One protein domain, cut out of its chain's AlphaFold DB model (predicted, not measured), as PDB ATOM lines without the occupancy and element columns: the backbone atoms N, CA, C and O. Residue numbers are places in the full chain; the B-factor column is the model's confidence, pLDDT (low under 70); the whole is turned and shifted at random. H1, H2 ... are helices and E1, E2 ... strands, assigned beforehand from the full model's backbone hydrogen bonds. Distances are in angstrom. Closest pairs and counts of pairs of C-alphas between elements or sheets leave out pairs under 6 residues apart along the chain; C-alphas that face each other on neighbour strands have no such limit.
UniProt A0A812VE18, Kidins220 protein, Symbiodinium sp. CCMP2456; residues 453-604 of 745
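What this domain is: This is residues 453 to 604 of the 745 residues of the protein "Kidins220 protein" of Symbiodinium sp. CCMP2456 (UniProt A0A812VE18). A long rod of five helices is built as two staggered three-helix groups that share H3: H1 and H2 pack on its first part, H4 and H5 on its last part. A small strand hairpin, E1 and E2, lies near the H1 end of the rod. The printed part has 152 residues, in the order E1, E2, H1, H2, H3, H4, H5; the two-stranded sheet is antiparallel and the class is mostly helix. The whole is extended, with a radius of gyration of the C-alphas of 24.1 A and spans of 89 by 27 by 25 A.

How they stand to each other: E1, residues 463 to 467, and E2, residues 478 to 482, form an antiparallel hairpin, with N 465 and O 480 2.9 A apart, within hydrogen-bond range. H1, residues 484 to 503, touches H2, residues 506 to 516, opposite ways at a shallow tilt of 14 degrees; their closest C-alphas, Ala 500 and Val 509, are 5.1 A apart. The hub, H3, residues 523 to 546, touches H2 with residues 526 to 537 alone; the closest C-alphas, Leu 506 and Leu 536, are 6.0 A apart. H4, residues 554 to 573, touches H3, opposite ways at 22 degrees, a shallow tilt; the closest C-alphas, Ser 538 and Ala 571, are 5.1 A apart. H5, residues 578 to 602, touches H4, the closest C-alphas being Ile 568 and Val 581, 6.3 A apart. The five helices are an up and down bundle, each running against the one before. H1 and H5 are apart. Every O i to N i+4 pair is within hydrogen-bond range in H1, H2, H3 and H5, and 14 of 16 in H4.

Where its parts are: E1 begins at C-alpha 463 (77.909, 43.395, 124.271). From first to last C-alpha, H1 measures 28.1 A, H3 34.5 A, H4 29.1 A and H5 35.9 A. H5 ends at C-alpha 602 (84.078, -19.243, 81.477).

The domain as a whole: The C-alphas farthest apart, Leu 454 and Pro 604, are 89.8 A apart. The printed part has no cut and no long link. Its mean pLDDT is 80.2; residues 453 to 467, 469 to 471, 474 to 483 and 549 to 552 are under 70.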
ATOM      1  N   SER A 453      67.060  38.641 142.153       32.06
ATOM      2  CA  SER A 453      67.913  37.539 141.699       32.06
ATOM      3  C   SER A 453      69.351  38.059 141.636       32.06
ATOM      4  O   SER A 453      69.805  38.593 140.623       32.06
ATOM      5  N   LEU A 454      70.038  37.982 142.773       33.91
ATOM      6  CA  LEU A 454      71.482  38.155 142.859       33.91
ATOM      7  C   LEU A 454      72.153  36.948 142.200       33.91
ATOM      8  O   LEU A 454      72.310  35.925 142.846       33.91
ATOM      9  N   ASP A 455      72.545  37.108 140.938       29.23
ATOM     10  CA  ASP A 455      73.779  36.544 140.388       29.23
ATOM     11  C   ASP A 455      74.327  37.524 139.331       29.23
ATOM     12  O   ASP A 455      73.928  37.560 138.172       29.23
ATOM     13  N   VAL A 456      75.176  38.428 139.829       33.22
ATOM     14  CA  VAL A 456      76.294  39.126 139.171       33.22
ATOM     15  C   VAL A 456      76.183  39.361 137.651       33.22
ATOM     16  O   VAL A 456      76.911  38.766 136.863       33.22
ATOM     17  N   PHE A 457      75.386  40.342 137.220       35.25
ATOM     18  CA  PHE A 457      75.625  41.007 135.930       35.25
ATOM     19  C   PHE A 457      76.309  42.352 136.173       35.25
ATOM     20  O   PHE A 457      75.704  43.310 136.650       35.25
ATOM     21  N   CYS A 458      77.602  42.428 135.857       34.78
ATOM     22  CA  CYS A 458      78.324  43.691 135.830       34.78
ATOM     23  C   CYS A 458      77.798  44.530 134.647       34.78
ATOM     24  O   CYS A 458      78.043  44.189 133.491       34.78
ATOM     25  N   GLU A 459      77.098  45.640 134.921       38.56
ATOM     26  CA  GLU A 459      76.543  46.575 133.915       38.56
ATOM     27  C   GLU A 459      77.583  47.115 132.909       38.56
ATOM     28  O   GLU A 459      77.221  47.703 131.893       38.56
ATOM     29  N   LYS A 460      78.885  46.938 133.169       39.09
ATOM     30  CA  LYS A 460      79.969  47.503 132.354       39.09
ATOM     31  C   LYS A 460      80.396  46.645 131.157       39.09
ATOM     32  O   LYS A 460      81.236  47.099 130.387       39.09
ATOM     33  N   GLU A 461      79.844  45.443 130.976       45.62
ATOM     34  CA  GLU A 461      80.450  44.430 130.092       45.62
ATOM     35  C   GLU A 461      79.457  43.618 129.231       45.62
ATOM     36  O   GLU A 461      79.751  42.506 128.799       45.62
ATOM     37  N   ILE A 462      78.272  44.163 128.939       49.31
ATOM     38  CA  ILE A 462      77.283  43.509 128.065       49.31
ATOM     39  C   ILE A 462      77.487  43.993 126.627       49.31
ATOM     40  O   ILE A 462      77.405  45.189 126.347       49.31
ATOM     41  N   THR A 463      77.745  43.068 125.697       53.44
ATOM     42  CA  THR A 463      77.909  43.395 124.271       53.44
ATOM     43  C   THR A 463      76.784  42.787 123.441       53.44
ATOM     44  O   THR A 463      76.487  41.598 123.543       53.44
ATOM     45  N   GLN A 464      76.137  43.625 122.630       54.22
ATOM     46  CA  GLN A 464      75.102  43.215 121.686       54.22
ATOM     47  C   GLN A 464      75.778  42.788 120.380       54.22
ATOM     48  O   GLN A 464      76.469  43.587 119.743       54.22
ATOM     49  N   THR A 465      75.604  41.531 119.981       61.03
ATOM     50  CA  THR A 465      76.119  41.002 118.716       61.03
ATOM     51  C   THR A 465      74.970  40.496 117.857       61.03
ATOM     52  O   THR A 465      74.008  39.910 118.346       61.03
ATOM     53  N   PHE A 466      75.049  40.751 116.552       63.09
ATOM     54  CA  PHE A 466      74.095  40.199 115.598       63.09
ATOM     55  C   PHE A 466      74.578  38.813 115.147       63.09
ATOM     56  O   PHE A 466      75.751  38.641 114.788       63.09
ATOM     57  N   VAL A 467      73.675  37.833 115.174       69.56
ATOM     58  CA  VAL A 467      73.927  36.426 114.823       69.56
ATOM     59  C   VAL A 467      73.032  36.032 113.643       69.56
ATOM     60  O   VAL A 467      71.955  36.601 113.450       69.56
ATOM     61  N   PHE A 468      73.491  35.087 112.821       72.62
ATOM     62  CA  PHE A 468      72.692  34.518 111.736       72.62
ATOM     63  C   PHE A 468      71.626  33.571 112.298       72.62
ATOM     64  O   PHE A 468      71.932  32.702 113.113       72.62
ATOM     65  N   GLU A 469      70.380  33.716 111.850       65.69
ATOM     66  CA  GLU A 469      69.281  32.846 112.287       65.69
ATOM     67  C   GLU A 469      69.326  31.479 111.587       65.69
ATOM     68  O   GLU A 469      69.109  30.444 112.219       65.69
ATOM     69  N   HIS A 470      69.707  31.462 110.306       69.75
ATOM     70  CA  HIS A 470      69.833  30.256 109.489       69.75
ATOM     71  C   HIS A 470      71.089  30.294 108.593       69.75
ATOM     72  O   HIS A 470      71.577  31.381 108.269       69.75
ATOM     73  N   PRO A 471      71.604  29.132 108.134       69.75
ATOM     74  CA  PRO A 471      72.845  29.051 107.351       69.75
ATOM     75  C   PRO A 471      72.815  29.829 106.024       69.75
ATOM     76  O   PRO A 471      73.856  30.251 105.525       69.75
ATOM     77  N   GLU A 472      71.623  30.032 105.461       73.25
ATOM     78  CA  GLU A 472      71.407  30.704 104.173       73.25
ATOM     79  C   GLU A 472      71.118  32.210 104.302       73.25
ATOM     80  O   GLU A 472      71.034  32.904 103.291       73.25
ATOM     81  N   ALA A 473      70.997  32.740 105.526       72.38
ATOM     82  CA  ALA A 473      70.678  34.149 105.755       72.38
ATOM     83  C   ALA A 473      71.790  35.065 105.216       72.38
ATOM     84  O   ALA A 473      72.974  34.859 105.503       72.38
ATOM     85  N   SER A 474      71.444  36.087 104.432       59.25
ATOM     86  CA  SER A 474      72.428  37.014 103.853       59.25
ATOM     87  C   SER A 474      72.965  38.012 104.877       59.25
ATOM     88  O   SER A 474      74.122  38.421 104.783       59.25
ATOM     89  N   GLU A 475      72.158  38.360 105.879       61.03
ATOM     90  CA  GLU A 475      72.475  39.361 106.893       61.03
ATOM     91  C   GLU A 475      72.306  38.790 108.305       61.03
ATOM     92  O   GLU A 475      71.686  37.750 108.522       61.03
ATOM     93  N   LYS A 476      72.947  39.434 109.284       67.44
ATOM     94  CA  LYS A 476      72.837  39.036 110.687       67.44
ATOM     95  C   LYS A 476      71.572  39.674 111.259       67.44
ATOM     96  O   LYS A 476      71.572  40.859 111.576       67.44
ATOM     97  N   GLU A 477      70.502  38.898 111.339       59.50
ATOM     98  CA  GLU A 477      69.145  39.410 111.575       59.50
ATOM     99  C   GLU A 477      68.761  39.451 113.061       59.50
ATOM    100  O   GLU A 477      67.937  40.272 113.466       59.50
ATOM    101  N   LYS A 478      69.394  38.623 113.907       60.94
ATOM    102  CA  LYS A 478      68.998  38.469 115.312       60.94
ATOM    103  C   LYS A 478      69.995  39.129 116.273       60.94
ATOM    104  O   LYS A 478      71.135  38.665 116.362       60.94
ATOM    105  N   PRO A 479      69.602  40.182 117.017       56.25
ATOM    106  CA  PRO A 479      70.435  40.754 118.067       56.25
ATOM    107  C   PRO A 479      70.405  39.867 119.317       56.25
ATOM    108  O   PRO A 479      69.334  39.579 119.849       56.25
ATOM    109  N   VAL A 480      71.576  39.461 119.806       63.34
ATOM    110  CA  VAL A 480      71.721  38.687 121.046       63.34
ATOM    111  C   VAL A 480      72.720  39.378 121.974       63.34
ATOM    112  O   VAL A 480      73.732  39.922 121.530       63.34
ATOM    113  N   THR A 481      72.411  39.403 123.268       63.03
ATOM    114  CA  THR A 481      73.256  39.996 124.312       63.03
ATOM    115  C   THR A 481      73.927  38.900 125.123       63.03
ATOM    116  O   THR A 481      73.242  38.042 125.677       63.03
ATOM    117  N   TRP A 482      75.255  38.957 125.224       63.78
ATOM    118  CA  TRP A 482      76.063  37.976 125.952       63.78
ATOM    119  C   TRP A 482      76.824  38.643 127.100       63.78
ATOM    120  O   TRP A 482      77.241  39.799 126.972       63.78
ATOM    121  N   CYS A 483      77.061  37.903 128.188       69.38
ATOM    122  CA  CYS A 483      78.134  38.241 129.123       69.38
ATOM    123  C   CYS A 483      79.502  37.890 128.507       69.38
ATOM    124  O   CYS A 483      79.597  37.056 127.599       69.38
ATOM    125  N   ASN A 484      80.570  38.527 128.994       70.94
ATOM    126  CA  ASN A 484      81.923  38.328 128.468       70.94
ATOM    127  C   ASN A 484      82.409  36.873 128.576       70.94
ATOM    128  O   ASN A 484      83.030  36.383 127.638       70.94
ATOM    129  N   GLU A 485      82.070  36.154 129.650       71.38
ATOM    130  CA  GLU A 485      82.425  34.736 129.808       71.38
ATOM    131  C   GLU A 485      81.807  33.878 128.696       71.38
ATOM    132  O   GLU A 485      82.523  33.204 127.955       71.38
ATOM    133  N   VAL A 486      80.492  33.986 128.478       71.06
ATOM    134  CA  VAL A 486      79.808  33.254 127.401       71.06
ATOM    135  C   VAL A 486      80.376  33.642 126.035       71.06
ATOM    136  O   VAL A 486      80.646  32.770 125.212       71.06
ATOM    137  N   ARG A 487      80.682  34.923 125.807       75.50
ATOM    138  CA  ARG A 487      81.337  35.376 124.573       75.50
ATOM    139  C   ARG A 487      82.700  34.714 124.353       75.50
ATOM    140  O   ARG A 487      82.969  34.283 123.234       75.50
ATOM    141  N   THR A 488      83.544  34.623 125.381       77.94
ATOM    142  CA  THR A 488      84.851  33.956 125.258       77.94
ATOM    143  C   THR A 488      84.698  32.472 124.940       77.94
ATOM    144  O   THR A 488      85.385  31.977 124.052       77.94
ATOM    145  N   THR A 489      83.725  31.787 125.554       81.75
ATOM    146  CA  THR A 489      83.454  30.374 125.244       81.75
ATOM    147  C   THR A 489      82.968  30.168 123.807       81.75
ATOM    148  O   THR A 489      83.408  29.229 123.148       81.75
ATOM    149  N   ILE A 490      82.117  31.061 123.285       82.44
ATOM    150  CA  ILE A 490      81.670  31.025 121.884       82.44
ATOM    151  C   ILE A 490      82.864  31.237 120.950       82.44
ATOM    152  O   ILE A 490      83.065  30.443 120.038       82.44
ATOM    153  N   GLN A 491      83.688  32.260 121.201       83.56
ATOM    154  CA  GLN A 491      84.870  32.554 120.385       83.56
ATOM    155  C   GLN A 491      85.874  31.399 120.375       83.56
ATOM    156  O   GLN A 491      86.468  31.104 119.340       83.56
ATOM    157  N   GLU A 492      86.055  30.727 121.510       87.19
ATOM    158  CA  GLU A 492      86.941  29.573 121.607       87.19
ATOM    159  C   GLU A 492      86.402  28.368 120.825       87.19
ATOM    160  O   GLU A 492      87.160  27.717 120.110       87.19
ATOM    161  N   LEU A 493      85.091  28.115 120.860       85.81
ATOM    162  CA  LEU A 493      84.457  27.060 120.060       85.81
ATOM    163  C   LEU A 493      84.464  27.370 118.563       85.81
ATOM    164  O   LEU A 493      84.739  26.488 117.753       85.81
ATOM    165  N   GLU A 494      84.214  28.621 118.178       89.38
ATOM    166  CA  GLU A 494      84.344  29.076 116.790       89.38
ATOM    167  C   GLU A 494      85.784  28.916 116.302       89.38
ATOM    168  O   GLU A 494      86.021  28.438 115.189       89.38
ATOM    169  N   HIS A 495      86.762  29.247 117.146       90.38
ATOM    170  CA  HIS A 495      88.168  29.023 116.842       90.38
ATOM    171  C   HIS A 495      88.482  27.529 116.693       90.38
ATOM    172  O   HIS A 495      89.148  27.143 115.733       90.38
ATOM    173  N   GLN A 496      87.957  26.672 117.573       89.25
ATOM    174  CA  GLN A 496      88.107  25.216 117.476       89.25
ATOM    175  C   GLN A 496      87.489  24.649 116.190       89.25
ATOM    176  O   GLN A 496      88.143  23.860 115.512       89.25
ATOM    177  N   LEU A 497      86.283  25.081 115.806       90.00
ATOM    178  CA  LEU A 497      85.640  24.686 114.545       90.00
ATOM    179  C   LEU A 497      86.450  25.150 113.330       90.00
ATOM    180  O   LEU A 497      86.701  24.369 112.414       90.00
ATOM    181  N   THR A 498      86.925  26.396 113.343       90.69
ATOM    182  CA  THR A 498      87.756  26.947 112.262       90.69
ATOM    183  C   THR A 498      89.079  26.181 112.143       90.69
ATOM    184  O   THR A 498      89.489  25.795 111.048       90.69
ATOM    185  N   ASN A 499      89.723  25.877 113.271       91.56
ATOM    186  CA  ASN A 499      90.932  25.057 113.307       91.56
ATOM    187  C   ASN A 499      90.660  23.637 112.798       91.56
ATOM    188  O   ASN A 499      91.439  23.119 112.000       91.56
ATOM    189  N   ALA A 500      89.544  23.019 113.193       89.31
ATOM    190  CA  ALA A 500      89.155  21.698 112.713       89.31
ATOM    191  C   ALA A 500      88.922  21.684 111.191       89.31
ATOM    192  O   ALA A 500      89.353  20.746 110.516       89.31
ATOM    193  N   MET A 501      88.332  22.746 110.627       90.56
ATOM    194  CA  MET A 501      88.211  22.916 109.174       90.56
ATOM    195  C   MET A 501      89.575  22.996 108.483       90.56
ATOM    196  O   MET A 501      89.758  22.402 107.420       90.56
ATOM    197  N   HIS A 502      90.542  23.702 109.076       88.75
ATOM    198  CA  HIS A 502      91.902  23.790 108.541       88.75
ATOM    199  C   HIS A 502      92.667  22.465 108.629       88.75
ATOM    200  O   HIS A 502      93.412  22.135 107.707       88.75
ATOM    201  N   LEU A 503      92.476  21.701 109.708       89.44
ATOM    202  CA  LEU A 503      93.098  20.387 109.892       89.44
ATOM    203  C   LEU A 503      92.532  19.336 108.929       89.44
ATOM    204  O   LEU A 503      93.262  18.430 108.531       89.44
ATOM    205  N   ASN A 504      91.265  19.478 108.517       89.50
ATOM    206  CA  ASN A 504      90.606  18.627 107.520       89.50
ATOM    207  C   ASN A 504      90.658  17.122 107.868       89.50
ATOM    208  O   ASN A 504      90.871  16.268 107.006       89.50
ATOM    209  N   GLN A 505      90.486  16.800 109.153       90.56
ATOM    210  CA  GLN A 505      90.443  15.434 109.683       90.56
ATOM    211  C   GLN A 505      89.043  15.128 110.224       90.56
ATOM    212  O   GLN A 505      88.443  15.947 110.920       90.56
ATOM    213  N   LEU A 506      88.509  13.940 109.919       90.81
ATOM    214  CA  LEU A 506      87.133  13.592 110.289       90.81
ATOM    215  C   LEU A 506      86.935  13.576 111.813       90.81
ATOM    216  O   LEU A 506      85.956  14.123 112.312       90.81
ATOM    217  N   GLU A 507      87.875  12.989 112.551       90.94
ATOM    218  CA  GLU A 507      87.821  12.874 114.017       90.94
ATOM    219  C   GLU A 507      87.834  14.248 114.701       90.94
ATOM    220  O   GLU A 507      87.052  14.504 115.610       90.94
ATOM    221  N   THR A 508      88.656  15.183 114.218       90.31
ATOM    222  CA  THR A 508      88.725  16.531 114.801       90.31
ATOM    223  C   THR A 508      87.483  17.357 114.482       90.31
ATOM    224  O   THR A 508      87.010  18.103 115.334       90.31
ATOM    225  N   VAL A 509      86.934  17.229 113.268       91.19
ATOM    226  CA  VAL A 509      85.710  17.941 112.860       91.19
ATOM    227  C   VAL A 509      84.493  17.402 113.612       91.19
ATOM    228  O   VAL A 509      83.658  18.185 114.056       91.19
ATOM    229  N   THR A 510      84.400  16.084 113.797       92.19
ATOM    230  CA  THR A 510      83.317  15.461 114.576       92.19
ATOM    231  C   THR A 510      83.367  15.862 116.044       92.19
ATOM    232  O   THR A 510      82.357  16.337 116.556       92.19
ATOM    233  N   ALA A 511      84.538  15.794 116.683       90.62
ATOM    234  CA  ALA A 511      84.706  16.229 118.067       90.62
ATOM    235  C   ALA A 511      84.398  17.728 118.261       90.62
ATOM    236  O   ALA A 511      83.748  18.107 119.234       90.62
ATOM    237  N   ALA A 512      84.816  18.589 117.324       88.88
ATOM    238  CA  ALA A 512      84.524  20.023 117.384       88.88
ATOM    239  C   ALA A 512      83.025  20.328 117.200       88.88
ATOM    240  O   ALA A 512      82.490  21.209 117.870       88.88
ATOM    241  N   LEU A 513      82.333  19.583 116.330       90.12
ATOM    242  CA  LEU A 513      80.880  19.681 116.156       90.12
ATOM    243  C   LEU A 513      80.115  19.206 117.400       90.12
ATOM    244  O   LEU A 513      79.159  19.860 117.802       90.12
ATOM    245  N   GLU A 514      80.547  18.114 118.034       90.00
ATOM    246  CA  GLU A 514      79.961  17.620 119.289       90.00
ATOM    247  C   GLU A 514      80.148  18.623 120.433       90.00
ATOM    248  O   GLU A 514      79.203  18.920 121.163       90.00
ATOM    249  N   ALA A 515      81.332  19.234 120.542       85.69
ATOM    250  CA  ALA A 515      81.610  20.273 121.535       85.69
ATOM    251  C   ALA A 515      80.758  21.549 121.353       85.69
ATOM    252  O   ALA A 515      80.610  22.324 122.310       85.69
ATOM    253  N   ALA A 516      80.216  21.759 120.146       84.31
ATOM    254  CA  ALA A 516      79.399  22.901 119.747       84.31
ATOM    255  C   ALA A 516      77.879  22.617 119.701       84.31
ATOM    256  O   ALA A 516      77.117  23.566 119.536       84.31
ATOM    257  N   ALA A 517      77.428  21.363 119.860       77.31
ATOM    258  CA  ALA A 517      76.054  20.931 119.561       77.31
ATOM    259  C   ALA A 517      74.947  21.693 120.321       77.31
ATOM    260  O   ALA A 517      73.930  22.036 119.725       77.31
ATOM    261  N   ASP A 518      75.176  22.013 121.598       76.38
ATOM    262  CA  ASP A 518      74.192  22.680 122.470       76.38
ATOM    263  C   ASP A 518      74.528  24.155 122.747       76.38
ATOM    264  O   ASP A 518      73.962  24.784 123.645       76.38
ATOM    265  N   LYS A 519      75.494  24.722 122.014       77.62
ATOM    266  CA  LYS A 519      76.062  26.040 122.317       77.62
ATOM    267  C   LYS A 519      75.742  27.058 121.220       77.62
ATOM    268  O   LYS A 519      75.640  26.695 120.050       77.62
ATOM    269  N   PRO A 520      75.600  28.350 121.570       71.12
ATOM    270  CA  PRO A 520      75.204  29.394 120.627       71.12
ATOM    271  C   PRO A 520      76.377  29.848 119.740       71.12
ATOM    272  O   PRO A 520      76.902  30.950 119.885       71.12
ATOM    273  N   VAL A 521      76.796  28.968 118.834       81.06
ATOM    274  CA  VAL A 521      77.890  29.158 117.869       81.06
ATOM    275  C   VAL A 521      77.330  29.590 116.506       81.06
ATOM    276  O   VAL A 521      76.175  29.292 116.195       81.06
ATOM    277  N   ASP A 522      78.117  30.284 115.671       81.88
ATOM    278  CA  ASP A 522      77.688  30.686 114.322       81.88
ATOM    279  C   ASP A 522      77.160  29.492 113.495       81.88
ATOM    280  O   ASP A 522      77.889  28.557 113.138       81.88
ATOM    281  N   CYS A 523      75.871  29.546 113.148       80.94
ATOM    282  CA  CYS A 523      75.175  28.485 112.427       80.94
ATOM    283  C   CYS A 523      75.745  28.239 111.020       80.94
ATOM    284  O   CYS A 523      75.676  27.111 110.521       80.94
ATOM    285  N   LYS A 524      76.368  29.244 110.385       85.75
ATOM    286  CA  LYS A 524      77.055  29.073 109.096       85.75
ATOM    287  C   LYS A 524      78.328  28.258 109.244       85.75
ATOM    288  O   LYS A 524      78.602  27.408 108.398       85.75
ATOM    289  N   LEU A 525      79.088  28.497 110.311       86.06
ATOM    290  CA  LEU A 525      80.323  27.771 110.590       86.06
ATOM    291  C   LEU A 525      80.025  26.302 110.908       86.06
ATOM    292  O   LEU A 525      80.654  25.404 110.347       86.06
ATOM    293  N   VAL A 526      78.996  26.055 111.724       87.50
ATOM    294  CA  VAL A 526      78.495  24.701 112.010       87.50
ATOM    295  C   VAL A 526      78.024  24.010 110.726       87.50
ATOM    296  O   VAL A 526      78.362  22.851 110.485       87.50
ATOM    297  N   HIS A 527      77.304  24.716 109.847       88.50
ATOM    298  CA  HIS A 527      76.876  24.170 108.558       88.50
ATOM    299  C   HIS A 527      78.059  23.808 107.644       88.50
ATOM    300  O   HIS A 527      78.078  22.722 107.066       88.50
ATOM    301  N   GLN A 528      79.074  24.669 107.546       89.56
ATOM    302  CA  GLN A 528      80.294  24.391 106.776       89.56
ATOM    303  C   GLN A 528      81.066  23.187 107.331       89.56
ATOM    304  O   GLN A 528      81.515  22.339 106.559       89.56
ATOM    305  N   CYS A 529      81.174  23.069 108.657       90.69
ATOM    306  CA  CYS A 529      81.794  21.917 109.309       90.69
ATOM    307  C   CYS A 529      81.015  20.621 109.041       90.69
ATOM    308  O   CYS A 529      81.629  19.594 108.762       90.69
ATOM    309  N   ASN A 530      79.678  20.661 109.052       90.75
ATOM    310  CA  ASN A 530      78.842  19.510 108.697       90.75
ATOM    311  C   ASN A 530      79.021  19.090 107.229       90.75
ATOM    312  O   ASN A 530      79.209  17.906 106.956       90.75
ATOM    313  N   GLN A 531      79.061  20.039 106.286       91.75
ATOM    314  CA  GLN A 531      79.371  19.735 104.881       91.75
ATOM    315  C   GLN A 531      80.762  19.098 104.730       91.75
ATOM    316  O   GLN A 531      80.942  18.154 103.958       91.75
ATOM    317  N   LEU A 532      81.752  19.596 105.479       91.38
ATOM    318  CA  LEU A 532      83.103  19.041 105.477       91.38
ATOM    319  C   LEU A 532      83.140  17.628 106.071       91.38
ATOM    320  O   LEU A 532      83.791  16.750 105.505       91.38
ATOM    321  N   LYS A 533      82.416  17.391 107.170       93.56
ATOM    322  CA  LYS A 533      82.255  16.071 107.792       93.56
ATOM    323  C   LYS A 533      81.678  15.070 106.794       93.56
ATOM    324  O   LYS A 533      82.299  14.041 106.547       93.56
ATOM    325  N   GLU A 534      80.548  15.394 106.167       92.31
ATOM    326  CA  GLU A 534      79.910  14.518 105.179       92.31
ATOM    327  C   GLU A 534      80.837  14.220 103.996       92.31
ATOM    328  O   GLU A 534      80.924  13.074 103.541       92.31
ATOM    329  N   LYS A 535      81.563  15.238 103.519       93.44
ATOM    330  CA  LYS A 535      82.569  15.082 102.469       93.44
ATOM    331  C   LYS A 535      83.656  14.089 102.889       93.44
ATOM    332  O   LYS A 535      83.913  13.135 102.155       93.44
ATOM    333  N   LEU A 536      84.263  14.268 104.063       91.69
ATOM    334  CA  LEU A 536      85.322  13.391 104.574       91.69
ATOM    335  C   LEU A 536      84.827  11.953 104.799       91.69
ATOM    336  O   LEU A 536      85.518  11.004 104.431       91.69
ATOM    337  N   GLU A 537      83.614  11.774 105.324       93.00
ATOM    338  CA  GLU A 537      82.986  10.454 105.460       93.00
ATOM    339  C   GLU A 537      82.818   9.764 104.102       93.00
ATOM    340  O   GLU A 537      83.146   8.583 103.966       93.00
ATOM    341  N   SER A 538      82.360  10.497 103.080       92.94
ATOM    342  CA  SER A 538      82.204   9.951 101.726       92.94
ATOM    343  C   SER A 538      83.538   9.539 101.103       92.94
ATOM    344  O   SER A 538      83.615   8.498 100.456       92.94
ATOM    345  N   GLU A 539      84.613  10.289 101.360       91.56
ATOM    346  CA  GLU A 539      85.956   9.948 100.887       91.56
ATOM    347  C   GLU A 539      86.507   8.691 101.566       91.56
ATOM    348  O   GLU A 539      87.153   7.871 100.910       91.56
ATOM    349  N   ILE A 540      86.224   8.496 102.857       91.44
ATOM    350  CA  ILE A 540      86.612   7.281 103.585       91.44
ATOM    351  C   ILE A 540      85.826   6.073 103.072       91.44
ATOM    352  O   ILE A 540      86.416   5.014 102.855       91.44
ATOM    353  N   GLN A 541      84.515   6.212 102.859       90.44
ATOM    354  CA  GLN A 541      83.692   5.135 102.299       90.44
ATOM    355  C   GLN A 541      84.130   4.773 100.878       90.44
ATOM    356  O   GLN A 541      84.282   3.592 100.571       90.44
ATOM    357  N   LEU A 542      84.434   5.770 100.041       91.94
ATOM    358  CA  LEU A 542      85.010   5.557  98.715       91.94
ATOM    359  C   LEU A 542      86.356   4.829  98.808       91.94
ATOM    360  O   LEU A 542      86.586   3.869  98.081       91.94
ATOM    361  N   GLY A 543      87.219   5.233  99.742       89.44
ATOM    362  CA  GLY A 543      88.492   4.565 100.002       89.44
ATOM    363  C   GLY A 543      88.323   3.094 100.390       89.44
ATOM    364  O   GLY A 543      89.047   2.251  99.870       89.44
ATOM    365  N   LYS A 544      87.344   2.766 101.244       89.12
ATOM    366  CA  LYS A 544      87.004   1.376 101.603       89.12
ATOM    367  C   LYS A 544      86.484   0.592 100.398       89.12
ATOM    368  O   LYS A 544      86.948  -0.514 100.156       89.12
ATOM    369  N   ALA A 545      85.583   1.180  99.613       87.50
ATOM    370  CA  ALA A 545      85.047   0.559  98.402       87.50
ATOM    371  C   ALA A 545      86.106   0.374  97.299       87.50
ATOM    372  O   ALA A 545      85.931  -0.458  96.420       87.50
ATOM    373  N   MET A 546      87.207   1.130  97.331       86.38
ATOM    374  CA  MET A 546      88.348   0.949  96.429       86.38
ATOM    375  C   MET A 546      89.329  -0.142  96.888       86.38
ATOM    376  O   MET A 546      90.153  -0.568  96.082       86.38
ATOM    377  N   GLN A 547      89.253  -0.624  98.136       82.31
ATOM    378  CA  GLN A 547      90.082  -1.731  98.650       82.31
ATOM    379  C   GLN A 547      89.585  -3.101  98.164       82.31
ATOM    380  O   GLN A 547      89.577  -4.083  98.901       82.31
ATOM    381  N   VAL A 548      89.155  -3.168  96.910       72.19
ATOM    382  CA  VAL A 548      88.714  -4.406  96.280       72.19
ATOM    383  C   VAL A 548      89.946  -5.204  95.884       72.19
ATOM    384  O   VAL A 548      90.765  -4.761  95.077       72.19
ATOM    385  N   THR A 549      90.080  -6.386  96.475       61.78
ATOM    386  CA  THR A 549      91.023  -7.411  96.034       61.78
ATOM    387  C   THR A 549      90.560  -8.021  94.715       61.78
ATOM    388  O   THR A 549      89.379  -7.977  94.387       61.78
ATOM    389  N   THR A 550      91.504  -8.579  93.953       63.59
ATOM    390  CA  THR A 550      91.260  -9.300  92.694       63.59
ATOM    391  C   THR A 550      90.003 -10.160  92.784       63.59
ATOM    392  O   THR A 550      89.949 -11.066  93.613       63.59
ATOM    393  N   ILE A 551      89.009  -9.857  91.952       66.38
ATOM    394  CA  ILE A 551      87.734 -10.574  91.938       66.38
ATOM    395  C   ILE A 551      87.995 -11.950  91.330       66.38
ATOM    396  O   ILE A 551      88.326 -12.051  90.149       66.38
ATOM    397  N   THR A 552      87.917 -12.991  92.153       65.69
ATOM    398  CA  THR A 552      88.079 -14.388  91.730       65.69
ATOM    399  C   THR A 552      86.752 -15.023  91.340       65.69
ATOM    400  O   THR A 552      86.737 -15.877  90.458       65.69
ATOM    401  N   ASP A 553      85.654 -14.561  91.942       70.56
ATOM    402  CA  ASP A 553      84.325 -15.144  91.785       70.56
ATOM    403  C   ASP A 553      83.332 -14.143  91.181       70.56
ATOM    404  O   ASP A 553      83.200 -12.998  91.622       70.56
ATOM    405  N   LEU A 554      82.610 -14.591  90.149       75.06
ATOM    406  CA  LEU A 554      81.624 -13.781  89.424       75.06
ATOM    407  C   LEU A 554      80.425 -13.373  90.293       75.06
ATOM    408  O   LEU A 554      79.826 -12.336  90.026       75.06
ATOM    409  N   ASP A 555      80.109 -14.146  91.332       75.62
ATOM    410  CA  ASP A 555      78.992 -13.863  92.242       75.62
ATOM    411  C   ASP A 555      79.318 -12.713  93.212       75.62
ATOM    412  O   ASP A 555      78.440 -11.940  93.598       75.62
ATOM    413  N   GLU A 556      80.595 -12.540  93.568       80.62
ATOM    414  CA  GLU A 556      81.050 -11.420  94.398       80.62
ATOM    415  C   GLU A 556      81.171 -10.119  93.587       80.62
ATOM    416  O   GLU A 556      81.061  -9.022  94.144       80.62
ATOM    417  N   PHE A 557      81.347 -10.229  92.263       84.75
ATOM    418  CA  PHE A 557      81.509  -9.086  91.367       84.75
ATOM    419  C   PHE A 557      80.339  -8.105  91.442       84.75
ATOM    420  O   PHE A 557      80.575  -6.910  91.611       84.75
ATOM    421  N   ASP A 558      79.100  -8.587  91.305       84.38
ATOM    422  CA  ASP A 558      77.932  -7.704  91.207       84.38
ATOM    423  C   ASP A 558      77.759  -6.902  92.513       84.38
ATOM    424  O   ASP A 558      77.606  -5.681  92.482       84.38
ATOM    425  N   SER A 559      77.940  -7.550  93.672       87.06
ATOM    426  CA  SER A 559      77.904  -6.881  94.981       87.06
ATOM    427  C   SER A 559      79.006  -5.827  95.133       87.06
ATOM    428  O   SER A 559      78.763  -4.735  95.652       87.06
ATOM    429  N   VAL A 560      80.234  -6.143  94.716       86.94
ATOM    430  CA  VAL A 560      81.377  -5.222  94.803       86.94
ATOM    431  C   VAL A 560      81.209  -4.039  93.848       86.94
ATOM    432  O   VAL A 560      81.459  -2.889  94.217       86.94
ATOM    433  N   HIS A 561      80.760  -4.308  92.625       89.62
ATOM    434  CA  HIS A 561      80.510  -3.299  91.610       89.62
ATOM    435  C   HIS A 561      79.403  -2.324  92.035       89.62
ATOM    436  O   HIS A 561      79.555  -1.108  91.866       89.62
ATOM    437  N   ASP A 562      78.318  -2.835  92.618       89.88
ATOM    438  CA  ASP A 562      77.205  -2.021  93.107       89.88
ATOM    439  C   ASP A 562      77.615  -1.177  94.315       89.88
ATOM    440  O   ASP A 562      77.322   0.022  94.361       89.88
ATOM    441  N   ALA A 563      78.378  -1.753  95.249       90.50
ATOM    442  CA  ALA A 563      78.937  -1.020  96.381       90.50
ATOM    443  C   ALA A 563      79.868   0.120  95.928       90.50
ATOM    444  O   ALA A 563      79.741   1.251  96.405       90.50
ATOM    445  N   LEU A 564      80.766  -0.145  94.970       91.81
ATOM    446  CA  LEU A 564      81.658   0.869  94.401       91.81
ATOM    447  C   LEU A 564      80.882   1.945  93.633       91.81
ATOM    448  O   LEU A 564      81.198   3.128  93.746       91.81
ATOM    449  N   SER A 565      79.854   1.561  92.873       93.50
ATOM    450  CA  SER A 565      79.011   2.507  92.136       93.50
ATOM    451  C   SER A 565      78.265   3.443  93.081       93.50
ATOM    452  O   SER A 565      78.352   4.659  92.914       93.50
ATOM    453  N   LYS A 566      77.641   2.897  94.128       93.56
ATOM    454  CA  LYS A 566      76.962   3.690  95.155       93.56
ATOM    455  C   LYS A 566      77.927   4.639  95.872       93.56
ATOM    456  O   LYS A 566      77.619   5.815  96.030       93.56
ATOM    457  N   ALA A 567      79.120   4.165  96.234       92.94
ATOM    458  CA  ALA A 567      80.134   5.001  96.874       92.94
ATOM    459  C   ALA A 567      80.618   6.151  95.970       92.94
ATOM    460  O   ALA A 567      80.874   7.252  96.457       92.94
ATOM    461  N   ILE A 568      80.731   5.923  94.654       93.25
ATOM    462  CA  ILE A 568      81.065   6.975  93.681       93.25
ATOM    463  C   ILE A 568      79.955   8.026  93.621       93.25
ATOM    464  O   ILE A 568      80.261   9.219  93.645       93.25
ATOM    465  N   ASP A 569      78.693   7.605  93.544       93.56
ATOM    466  CA  ASP A 569      77.554   8.521  93.447       93.56
ATOM    467  C   ASP A 569      77.407   9.364  94.727       93.56
ATOM    468  O   ASP A 569      77.282  10.590  94.645       93.56
ATOM    469  N   ASP A 570      77.564   8.742  95.901       93.25
ATOM    470  CA  ASP A 570      77.577   9.423  97.200       93.25
ATOM    471  C   ASP A 570      78.731  10.441  97.303       93.25
ATOM    472  O   ASP A 570      78.538  11.573  97.758       93.25
ATOM    473  N   ALA A 571      79.933  10.082  96.839       92.00
ATOM    474  CA  ALA A 571      81.098  10.970  96.834       92.00
ATOM    475  C   ALA A 571      80.935  12.155  95.862       92.00
ATOM    476  O   ALA A 571      81.363  13.276  96.156       92.00
ATOM    477  N   VAL A 572      80.287  11.939  94.712       93.25
ATOM    478  CA  VAL A 572      79.961  13.006  93.752       93.25
ATOM    479  C   VAL A 572      78.934  13.968  94.346       93.25
ATOM    480  O   VAL A 572      79.134  15.183  94.264       93.25
ATOM    481  N   ALA A 573      77.876  13.451  94.979       92.69
ATOM    482  CA  ALA A 573      76.850  14.267  95.626       92.69
ATOM    483  C   ALA A 573      77.442  15.160  96.731       92.69
ATOM    484  O   ALA A 573      77.121  16.347  96.818       92.69
ATOM    485  N   LYS A 574      78.380  14.615  97.515       92.25
ATOM    486  CA  LYS A 574      79.037  15.297  98.643       92.25
ATOM    487  C   LYS A 574      80.284  16.109  98.259       92.25
ATOM    488  O   LYS A 574      80.998  16.595  99.134       92.25
ATOM    489  N   LYS A 575      80.547  16.304  96.958       90.50
ATOM    490  CA  LYS A 575      81.674  17.103  96.425       90.50
ATOM    491  C   LYS A 575      83.045  16.671  96.980       90.50
ATOM    492  O   LYS A 575      83.890  17.514  97.306       90.50
ATOM    493  N   ALA A 576      83.259  15.360  97.081       90.00
ATOM    494  CA  ALA A 576      84.541  14.746  97.421       90.00
ATOM    495  C   ALA A 576      85.661  15.137  96.436       90.00
ATOM    496  O   ALA A 576      85.402  15.670  95.353       90.00
ATOM    497  N   ASP A 577      86.916  14.865  96.805       89.31
ATOM    498  CA  ASP A 577      88.078  15.103  95.942       89.31
ATOM    499  C   ASP A 577      87.880  14.518  94.522       89.31
ATOM    500  O   ASP A 577      87.752  13.295  94.357       89.31
ATOM    501  N   PRO A 578      87.890  15.363  93.467       90.44
ATOM    502  CA  PRO A 578      87.677  14.912  92.099       90.44
ATOM    503  C   PRO A 578      88.727  13.897  91.640       90.44
ATOM    504  O   PRO A 578      88.406  13.042  90.816       90.44
ATOM    505  N   VAL A 579      89.960  13.950  92.155       90.94
ATOM    506  CA  VAL A 579      91.022  13.013  91.759       90.94
ATOM    507  C   VAL A 579      90.694  11.601  92.243       90.94
ATOM    508  O   VAL A 579      90.754  10.651  91.459       90.94
ATOM    509  N   ARG A 580      90.265  11.464  93.504       89.38
ATOM    510  CA  ARG A 580      89.831  10.183  94.084       89.38
ATOM    511  C   ARG A 580      88.605   9.622  93.376       89.38
ATOM    512  O   ARG A 580      88.581   8.444  93.031       89.38
ATOM    513  N   VAL A 581      87.622  10.471  93.077       92.88
ATOM    514  CA  VAL A 581      86.422  10.063  92.329       92.88
ATOM    515  C   VAL A 581      86.782   9.559  90.928       92.88
ATOM    516  O   VAL A 581      86.230   8.556  90.475       92.88
ATOM    517  N   GLN A 582      87.717  10.210  90.227       91.25
ATOM    518  CA  GLN A 582      88.171   9.728  88.918       91.25
ATOM    519  C   GLN A 582      88.916   8.394  89.020       91.25
ATOM    520  O   GLN A 582      88.664   7.511  88.200       91.25
ATOM    521  N   ALA A 583      89.754   8.211  90.044       90.00
ATOM    522  CA  ALA A 583      90.431   6.940  90.303       90.00
ATOM    523  C   ALA A 583      89.438   5.796  90.603       90.00
ATOM    524  O   ALA A 583      89.590   4.678  90.109       90.00
ATOM    525  N   ALA A 584      88.367   6.073  91.348       91.56
ATOM    526  CA  ALA A 584      87.298   5.106  91.579       91.56
ATOM    527  C   ALA A 584      86.529   4.774  90.285       91.56
ATOM    528  O   ALA A 584      86.239   3.612  90.007       91.56
ATOM    529  N   LYS A 585      86.258   5.774  89.433       92.38
ATOM    530  CA  LYS A 585      85.621   5.565  88.118       92.38
ATOM    531  C   LYS A 585      86.487   4.748  87.161       92.38
ATOM    532  O   LYS A 585      85.939   3.977  86.373       92.38
ATOM    533  N   THR A 586      87.808   4.923  87.185       90.88
ATOM    534  CA  THR A 586      88.732   4.086  86.404       90.88
ATOM    535  C   THR A 586      88.751   2.659  86.938       90.88
ATOM    536  O   THR A 586      88.647   1.723  86.152       90.88
ATOM    537  N   LEU A 587      88.767   2.481  88.265       89.69
ATOM    538  CA  LEU A 587      88.697   1.157  88.883       89.69
ATOM    539  C   LEU A 587      87.399   0.431  88.501       89.69
ATOM    540  O   LEU A 587      87.451  -0.712  88.064       89.69
ATOM    541  N   ARG A 588      86.249   1.110  88.567       90.94
ATOM    542  CA  ARG A 588      84.957   0.533  88.165       90.94
ATOM    543  C   ARG A 588      84.961   0.039  86.715       90.94
ATOM    544  O   ARG A 588      84.477  -1.054  86.443       90.94
ATOM    545  N   ARG A 589      85.518   0.828  85.787       89.19
ATOM    546  CA  ARG A 589      85.638   0.437  84.370       89.19
ATOM    547  C   ARG A 589      86.538  -0.778  84.185       89.19
ATOM    548  O   ARG A 589      86.161  -1.696  83.462       89.19
ATOM    549  N   LYS A 590      87.674  -0.811  84.883       88.38
ATOM    550  CA  LYS A 590      88.577  -1.962  84.888       88.38
ATOM    551  C   LYS A 590      87.878  -3.233  85.381       88.38
ATOM    552  O   LYS A 590      87.920  -4.241  84.683       88.38
ATOM    553  N   LEU A 591      87.185  -3.172  86.521       86.81
ATOM    554  CA  LEU A 591      86.461  -4.320  87.078       86.81
ATOM    555  C   LEU A 591      85.366  -4.821  86.119       86.81
ATOM    556  O   LEU A 591      85.245  -6.023  85.902       86.81
ATOM    557  N   LEU A 592      84.605  -3.917  85.491       87.69
ATOM    558  CA  LEU A 592      83.602  -4.281  84.479       87.69
ATOM    559  C   LEU A 592      84.214  -4.988  83.265       87.69
ATOM    560  O   LEU A 592      83.646  -5.967  82.772       87.69
ATOM    561  N   ALA A 593      85.356  -4.500  82.774       86.69
ATOM    562  CA  ALA A 593      86.055  -5.115  81.651       86.69
ATOM    563  C   ALA A 593      86.574  -6.518  82.014       86.69
ATOM    564  O   ALA A 593      86.404  -7.455  81.235       86.69
ATOM    565  N   GLU A 594      87.135  -6.679  83.216       86.44
ATOM    566  CA  GLU A 594      87.586  -7.971  83.744       86.44
ATOM    567  C   GLU A 594      86.427  -8.961  83.900       86.44
ATOM    568  O   GLU A 594      86.519 -10.083  83.408       86.44
ATOM    569  N   ALA A 595      85.306  -8.548  84.492       86.06
ATOM    570  CA  ALA A 595      84.143  -9.415  84.669       86.06
ATOM    571  C   ALA A 595      83.502  -9.817  83.338       86.06
ATOM    572  O   ALA A 595      83.136 -10.976  83.151       86.06
ATOM    573  N   SER A 596      83.400  -8.888  82.385       86.69
ATOM    574  CA  SER A 596      82.869  -9.180  81.048       86.69
ATOM    575  C   SER A 596      83.737 -10.205  80.312       86.69
ATOM    576  O   SER A 596      83.223 -11.143  79.696       86.69
ATOM    577  N   LEU A 597      85.061 -10.069  80.414       86.25
ATOM    578  CA  LEU A 597      86.000 -11.025  79.836       86.25
ATOM    579  C   LEU A 597      85.941 -12.376  80.568       86.25
ATOM    580  O   LEU A 597      85.893 -13.420  79.929       86.25
ATOM    581  N   MET A 598      85.843 -12.378  81.896       85.44
ATOM    582  CA  MET A 598      85.731 -13.602  82.692       85.44
ATOM    583  C   MET A 598      84.449 -14.387  82.377       85.44
ATOM    584  O   MET A 598      84.515 -15.592  82.145       85.44
ATOM    585  N   ARG A 599      83.290 -13.717  82.265       86.25
ATOM    586  CA  ARG A 599      82.013 -14.355  81.877       86.25
ATOM    587  C   ARG A 599      82.088 -15.025  80.509       86.25
ATOM    588  O   ARG A 599      81.482 -16.071  80.302       86.25
ATOM    589  N   THR A 600      82.807 -14.422  79.565       83.81
ATOM    590  CA  THR A 600      82.920 -14.958  78.202       83.81
ATOM    591  C   THR A 600      83.958 -16.072  78.093       83.81
ATOM    592  O   THR A 600      83.724 -17.033  77.368       83.81
ATOM    593  N   VAL A 601      85.048 -16.006  78.862       85.12
ATOM    594  CA  VAL A 601      86.054 -17.079  78.959       85.12
ATOM    595  C   VAL A 601      85.503 -18.317  79.679       85.12
ATOM    596  O   VAL A 601      85.772 -19.437  79.258       85.12
ATOM    597  N   LEU A 602      84.708 -18.137  80.738       82.62
ATOM    598  CA  LEU A 602      84.078 -19.243  81.477       82.62
ATOM    599  C   LEU A 602      82.766 -19.730  80.835       82.62
ATOM    600  O   LEU A 602      82.257 -20.793  81.184       82.62
ATOM    601  N   GLY A 603      82.208 -18.948  79.912       82.94
ATOM    602  CA  GLY A 603      80.960 -19.248  79.222       82.94
ATOM    603  C   GLY A 603      81.083 -20.330  78.137       82.94
ATOM    604  O   GLY A 603      82.169 -20.850  77.867       82.94
ATOM    605  N   PRO A 604      79.959 -20.675  77.478       81.81
ATOM    606  CA  PRO A 604      79.949 -21.649  76.393       81.81
ATOM    607  C   PRO A 604      80.742 -21.131  75.190       81.81
ATOM    608  O   PRO A 604      80.384 -20.121  74.579       81.81
TER     609      PRO A 604